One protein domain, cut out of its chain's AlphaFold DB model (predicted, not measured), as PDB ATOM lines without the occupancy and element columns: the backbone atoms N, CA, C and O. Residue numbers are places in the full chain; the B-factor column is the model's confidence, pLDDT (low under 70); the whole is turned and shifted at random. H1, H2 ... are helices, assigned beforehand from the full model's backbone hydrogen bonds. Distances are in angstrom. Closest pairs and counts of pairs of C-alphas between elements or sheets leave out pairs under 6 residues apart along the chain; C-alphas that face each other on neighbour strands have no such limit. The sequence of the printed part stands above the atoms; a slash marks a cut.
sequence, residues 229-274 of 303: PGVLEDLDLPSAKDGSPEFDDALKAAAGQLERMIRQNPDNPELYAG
ATOM      1  N   PRO A 229       4.321   9.491  72.079       77.81
ATOM      2  CA  PRO A 229       5.688   9.592  71.577       77.81
ATOM      3  C   PRO A 229       6.438  10.804  72.139       77.81
ATOM      4  O   PRO A 229       7.633  10.691  72.382       77.81
ATOM      5  N   GLY A 230       5.753  11.912  72.450       79.94
ATOM      6  CA  GLY A 230       6.392  13.073  73.083       79.94
ATOM      7  C   GLY A 230       6.977  12.753  74.463       79.94
ATOM      8  O   GLY A 230       7.984  13.320  74.859       79.94
ATOM      9  N   VAL A 231       6.407  11.772  75.165       79.31
ATOM     10  CA  VAL A 231       6.945  11.280  76.441       79.31
ATOM     11  C   VAL A 231       8.209  10.440  76.229       79.31
ATOM     12  O   VAL A 231       9.075  10.390  77.098       79.31
ATOM     13  N   LEU A 232       8.325   9.776  75.075       73.38
ATOM     14  CA  LEU A 232       9.516   9.014  74.700       73.38
ATOM     15  C   LEU A 232      10.653   9.924  74.219       73.38
ATOM     16  O   LEU A 232      11.809   9.551  74.372       73.38
ATOM     17  N   GLU A 233      10.342  11.098  73.663       76.62
ATOM     18  CA  GLU A 233      11.336  12.110  73.270       76.62
ATOM     19  C   GLU A 233      12.070  12.711  74.477       76.62
ATOM     20  O   GLU A 233      13.246  13.053  74.371       76.62
ATOM     21  N   ASP A 234      11.397  12.788  75.627       75.62
ATOM     22  CA  ASP A 234      11.991  13.228  76.894       75.62
ATOM     23  C   ASP A 234      12.878  12.152  77.545       75.62
ATOM     24  O   ASP A 234      13.603  12.437  78.503       75.62
ATOM     25  N   LEU A 235      12.833  10.906  77.055       74.12
ATOM     26  CA  LEU A 235      13.774   9.877  77.481       74.12
ATOM     27  C   LEU A 235      15.115  10.130  76.788       74.12
ATOM     28  O   LEU A 235      15.168  10.309  75.574       74.12
ATOM     29  N   ASP A 236      16.208  10.067  77.551       68.69
ATOM     30  CA  ASP A 236      17.577  10.060  77.014       68.69
ATOM     31  C   ASP A 236      17.817   8.753  76.229       68.69
ATOM     32  O   ASP A 236      18.485   7.822  76.691       68.69
ATOM     33  N   LEU A 237      17.221   8.649  75.040       68.44
ATOM     34  CA  LEU A 237      17.426   7.531  74.137       68.44
ATOM     35  C   LEU A 237      18.852   7.605  73.578       68.44
ATOM     36  O   LEU A 237      19.324   8.682  73.198       68.44
ATOM     37  N   PRO A 238      19.573   6.472  73.518       61.75
ATOM     38  CA  PRO A 238      20.947   6.471  73.049       61.75
ATOM     39  C   PRO A 238      21.059   7.014  71.627       61.75
ATOM     40  O   PRO A 238      20.466   6.477  70.697       61.75
ATOM     41  N   SER A 239      21.954   7.982  71.428       61.59
ATOM     42  CA  SER A 239      22.466   8.319  70.094       61.59
ATOM     43  C   SER A 239      23.509   7.301  69.593       61.59
ATOM     44  O   SER A 239      24.186   7.550  68.591       61.59
ATOM     45  N   ALA A 240      23.749   6.226  70.353       60.81
ATOM     46  CA  ALA A 240      24.751   5.212  70.056       60.81
ATOM     47  C   ALA A 240      24.364   4.412  68.805       60.81
ATOM     48  O   ALA A 240      23.196   4.325  68.431       60.81
ATOM     49  N   LYS A 241      25.363   3.831  68.134       61.38
ATOM     50  CA  LYS A 241      25.106   2.951  66.990       61.38
ATOM     51  C   LYS A 241      24.407   1.683  67.475       61.38
ATOM     52  O   LYS A 241      24.848   1.086  68.453       61.38
ATOM     53  N   ASP A 242      23.382   1.279  66.736       60.94
ATOM     54  CA  ASP A 242      22.662   0.026  66.946       60.94
ATOM     55  C   ASP A 242      23.635  -1.165  67.082       60.94
ATOM     56  O   ASP A 242      24.610  -1.282  66.327       60.94
ATOM     57  N   GLY A 243      23.393  -2.011  68.086       63.75
ATOM     58  CA  GLY A 243      24.189  -3.202  68.401       63.75
ATOM     59  C   GLY A 243      25.470  -2.987  69.221       63.75
ATOM     60  O   GLY A 243      26.253  -3.932  69.352       63.75
ATOM     61  N   SER A 244      25.730  -1.789  69.761       73.25
ATOM     62  CA  SER A 244      26.837  -1.573  70.709       73.25
ATOM     63  C   SER A 244      26.417  -1.855  72.164       73.25
ATOM     64  O   SER A 244      25.255  -1.650  72.514       73.25
ATOM     65  N   PRO A 245      27.335  -2.272  73.060       75.38
ATOM     66  CA  PRO A 245      27.012  -2.446  74.481       75.38
ATOM     67  C   PRO A 245      26.453  -1.173  75.135       75.38
ATOM     68  O   PRO A 245      25.569  -1.241  75.986       75.38
ATOM     69  N   GLU A 246      26.936   0.000  74.717       75.94
ATOM     70  CA  GLU A 246      26.437   1.293  75.193       75.94
ATOM     71  C   GLU A 246      24.995   1.560  74.746       75.94
ATOM     72  O   GLU A 246      24.235   2.184  75.486       75.94
ATOM     73  N   PHE A 247      24.610   1.079  73.560       72.44
ATOM     74  CA  PHE A 247      23.231   1.140  73.086       72.44
ATOM     75  C   PHE A 247      22.313   0.271  73.953       72.44
ATOM     76  O   PHE A 247      21.281   0.755  74.416       72.44
ATOM     77  N   ASP A 248      22.720  -0.965  74.251       69.06
ATOM     78  CA  ASP A 248      21.946  -1.885  75.095       69.06
ATOM     79  C   ASP A 248      21.738  -1.339  76.514       69.06
ATOM     80  O   ASP A 248      20.639  -1.412  77.070       69.06
ATOM     81  N   ASP A 249      22.788  -0.783  77.121       75.38
ATOM     82  CA  ASP A 249      22.709  -0.228  78.473       75.38
ATOM     83  C   ASP A 249      21.850   1.039  78.525       75.38
ATOM     84  O   ASP A 249      21.062   1.221  79.459       75.38
ATOM     85  N   ALA A 250      21.935   1.890  77.505       74.56
ATOM     86  CA  ALA A 250      21.085   3.066  77.396       74.56
ATOM     87  C   ALA A 250      19.617   2.700  77.110       74.56
ATOM     88  O   ALA A 250      18.720   3.294  77.706       74.56
ATOM     89  N   LEU A 251      19.353   1.673  76.297       71.94
ATOM     90  CA  LEU A 251      18.000   1.156  76.081       71.94
ATOM     91  C   LEU A 251      17.400   0.607  77.385       71.94
ATOM     92  O   LEU A 251      16.250   0.905  77.711       71.94
ATOM     93  N   LYS A 252      18.185  -0.131  78.184       76.62
ATOM     94  CA  LYS A 252      17.767  -0.569  79.530       76.62
ATOM     95  C   LYS A 252      17.490   0.614  80.456       76.62
ATOM     96  O   LYS A 252      16.516   0.584  81.209       76.62
ATOM     97  N   ALA A 253      18.330   1.648  80.423       79.62
ATOM     98  CA  ALA A 253      18.135   2.845  81.233       79.62
ATOM     99  C   ALA A 253      16.839   3.581  80.851       79.62
ATOM    100  O   ALA A 253      16.065   3.934  81.746       79.62
ATOM    101  N   ALA A 254      16.574   3.743  79.552       77.88
ATOM    102  CA  ALA A 254      15.347   4.333  79.025       77.88
ATOM    103  C   ALA A 254      14.108   3.502  79.398       77.88
ATOM    104  O   ALA A 254      13.136   4.054  79.912       77.88
ATOM    105  N   ALA A 255      14.165   2.173  79.257       77.25
ATOM    106  CA  ALA A 255      13.090   1.278  79.693       77.25
ATOM    107  C   ALA A 255      12.795   1.430  81.196       77.25
ATOM    108  O   ALA A 255      11.639   1.549  81.601       77.25
ATOM    109  N   GLY A 256      13.840   1.517  82.028       80.44
ATOM    110  CA  GLY A 256      13.691   1.748  83.465       80.44
ATOM    111  C   GLY A 256      13.134   3.133  83.819       80.44
ATOM    112  O   GLY A 256      12.430   3.269  84.821       80.44
ATOM    113  N   GLN A 257      13.434   4.173  83.035       83.88
ATOM    114  CA  GLN A 257      12.817   5.497  83.189       83.88
ATOM    115  C   GLN A 257      11.331   5.458  82.829       83.88
ATOM    116  O   GLN A 257      10.503   5.886  83.638       83.88
ATOM    117  N   LEU A 258      10.997   4.871  81.678       83.12
ATOM    118  CA  LEU A 258       9.621   4.733  81.211       83.12
ATOM    119  C   LEU A 258       8.760   3.949  82.206       83.12
ATOM    120  O   LEU A 258       7.656   4.369  82.551       83.12
ATOM    121  N   GLU A 259       9.288   2.847  82.737       83.44
ATOM    122  CA  GLU A 259       8.608   2.068  83.768       83.44
ATOM    123  C   GLU A 259       8.319   2.896  85.025       83.44
ATOM    124  O   GLU A 259       7.211   2.831  85.563       83.44
ATOM    125  N   ARG A 260       9.287   3.691  85.501       86.44
ATOM    126  CA  ARG A 260       9.059   4.566  86.661       86.44
ATOM    127  C   ARG A 260       7.950   5.572  86.383       86.44
ATOM    128  O   ARG A 260       7.108   5.774  87.253       86.44
ATOM    129  N   MET A 261       7.924   6.157  85.190       88.25
ATOM    130  CA  MET A 261       6.896   7.125  84.801       88.25
ATOM    131  C   MET A 261       5.505   6.496  84.758       88.25
ATOM    132  O   MET A 261       4.575   7.064  85.332       88.25
ATOM    133  N   ILE A 262       5.388   5.303  84.167       89.88
ATOM    134  CA  ILE A 262       4.154   4.509  84.146       89.88
ATOM    135  C   ILE A 262       3.693   4.183  85.568       89.88
ATOM    136  O   ILE A 262       2.535   4.403  85.899       89.88
ATOM    137  N   ARG A 263       4.588   3.697  86.436       87.44
ATOM    138  CA  ARG A 263       4.240   3.340  87.824       87.44
ATOM    139  C   ARG A 263       3.827   4.540  88.669       87.44
ATOM    140  O   ARG A 263       3.026   4.385  89.578       87.44
ATOM    141  N   GLN A 264       4.410   5.707  88.412       90.12
ATOM    142  CA  GLN A 264       4.097   6.934  89.145       90.12
ATOM    143  C   GLN A 264       2.807   7.596  88.658       90.12
ATOM    144  O   GLN A 264       2.197   8.338  89.421       90.12
ATOM    145  N   ASN A 265       2.413   7.354  87.405       91.19
ATOM    146  CA  ASN A 265       1.286   8.023  86.761       91.19
ATOM    147  C   ASN A 265       0.437   7.042  85.922       91.19
ATOM    148  O   ASN A 265       0.199   7.309  84.740       91.19
ATOM    149  N   PRO A 266      -0.005   5.901  86.486       89.75
ATOM    150  CA  PRO A 266      -0.634   4.832  85.706       89.75
ATOM    151  C   PRO A 266      -1.963   5.262  85.079       89.75
ATOM    152  O   PRO A 266      -2.349   4.756  84.028       89.75
ATOM    153  N   ASP A 267      -2.669   6.213  85.686       90.19
ATOM    154  CA  ASP A 267      -3.955   6.732  85.229       90.19
ATOM    155  C   ASP A 267      -3.846   8.011  84.383       90.19
ATOM    156  O   ASP A 267      -4.866   8.458  83.847       90.19
ATOM    157  N   ASN A 268      -2.641   8.566  84.197       92.38
ATOM    158  CA  ASN A 268      -2.448   9.811  83.458       92.38
ATOM    159  C   ASN A 268      -2.834   9.636  81.975       92.38
ATOM    160  O   ASN A 268      -2.156   8.911  81.244       92.38
ATOM    161  N   PRO A 269      -3.889  10.312  81.481       89.25
ATOM    162  CA  PRO A 269      -4.326  10.168  80.099       89.25
ATOM    163  C   PRO A 269      -3.302  10.695  79.084       89.25
ATOM    164  O   PRO A 269      -3.246  10.157  77.982       89.25
ATOM    165  N   GLU A 270      -2.481  11.690  79.436       90.56
ATOM    166  CA  GLU A 270      -1.468  12.258  78.533       90.56
ATOM    167  C   GLU A 270      -0.334  11.274  78.241       90.56
ATOM    168  O   GLU A 270       0.215  11.276  77.139       90.56
ATOM    169  N   LEU A 271      -0.033  10.389  79.200       89.62
ATOM    170  CA  LEU A 271       0.948   9.318  79.030       89.62
ATOM    171  C   LEU A 271       0.518   8.330  77.939       89.62
ATOM    172  O   LEU A 271       1.367   7.798  77.233       89.62
ATOM    173  N   TYR A 272      -0.789   8.122  77.768       90.12
ATOM    174  CA  TYR A 272      -1.381   7.198  76.790       90.12
ATOM    175  C   TYR A 272      -2.128   7.929  75.671       90.12
ATOM    176  O   TYR A 272      -3.028   7.366  75.047       90.12
ATOM    177  N   ALA A 273      -1.791   9.198  75.432       86.56
ATOM    178  CA  ALA A 273      -2.374  10.007  74.364       86.56
ATOM    179  C   ALA A 273      -1.739   9.732  72.986       86.56
ATOM    180  O   ALA A 273      -1.909  10.528  72.064       86.56
ATOM    181  N   GLY A 274      -0.987   8.634  72.850       84.38
ATOM    182  CA  GLY A 274      -0.508   8.161  71.561       84.38
ATOM    183  C   GLY A 274      -1.641   7.632  70.682       84.38
ATOM    184  O   GLY A 274      -2.830   7.705  71.009       84.38
TER     185      GLY A 274
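Overview. This is residues 229 to 274 of the 303 residues of an uncharacterized protein of Gammaproteobacteria bacterium (UniProt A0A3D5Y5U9). One long helix, H2, makes the long side of a loose, narrow loop of chain; the long link before it runs back along its other side, and the two short helices H1 and H3 come near each other close to where the loop's two ends meet. Residues 263 to 269, at the turn from H2 to H3, stick out at one end. The printed part has 46 residues with three named helices, in the order H1, H2, H3, and no named strand; its class is all helix. The whole is loose, with a radius of gyration of the C-alphas of 12.0 A, and its outline is a rod of 35 by 17 by 12 A.

Along the chain. Find C-alpha 229 at (5.688, 9.592, 71.577); there H1 begins, residues 229 to 233, 6.4 A from first to last C-alpha. Go on to C-alpha 245 at (27.012, -2.446, 74.481), where H2 begins; it holds residues 245 to 264 and is 28.8 A long. H3, residues 269 to 272, is 5.3 A long and ends at C-alpha 272, at (-1.381, 7.198, 76.790).

Arrangement. Look first at Leu 232 and Leu 258: their C-alphas, the closest of H1 and H2, are 7.8 A apart, and the two helices are close but not clearly touching. H1 and H3 are also close but not clearly touching, with the closest C-alphas, those of Val 231 and Leu 271, 6.8 A apart. The same holds for H2 and H3, closest at the C-alphas of Ile 262 and Leu 271, 7.7 A apart. In H1 and H2 every O i to N i+4 pair is within hydrogen-bond range; H3 is too short for such a pair, and its one O i to N i+3 pair is within range.

Size, cuts and confidence. The C-alphas farthest apart, those of Ser 244 and Asp 267, are 35.0 A apart, while those of Pro 229 and Gly 274, the first and last printed, are 6.4 A apart. The link from H1 to H2, with 11 residues, is long; that from H2 to H3, with 4, is tight. The printed part has no cut. Its mean pLDDT is 78.5, and you will find values under 70 at residues 236 to 243 and residue 248.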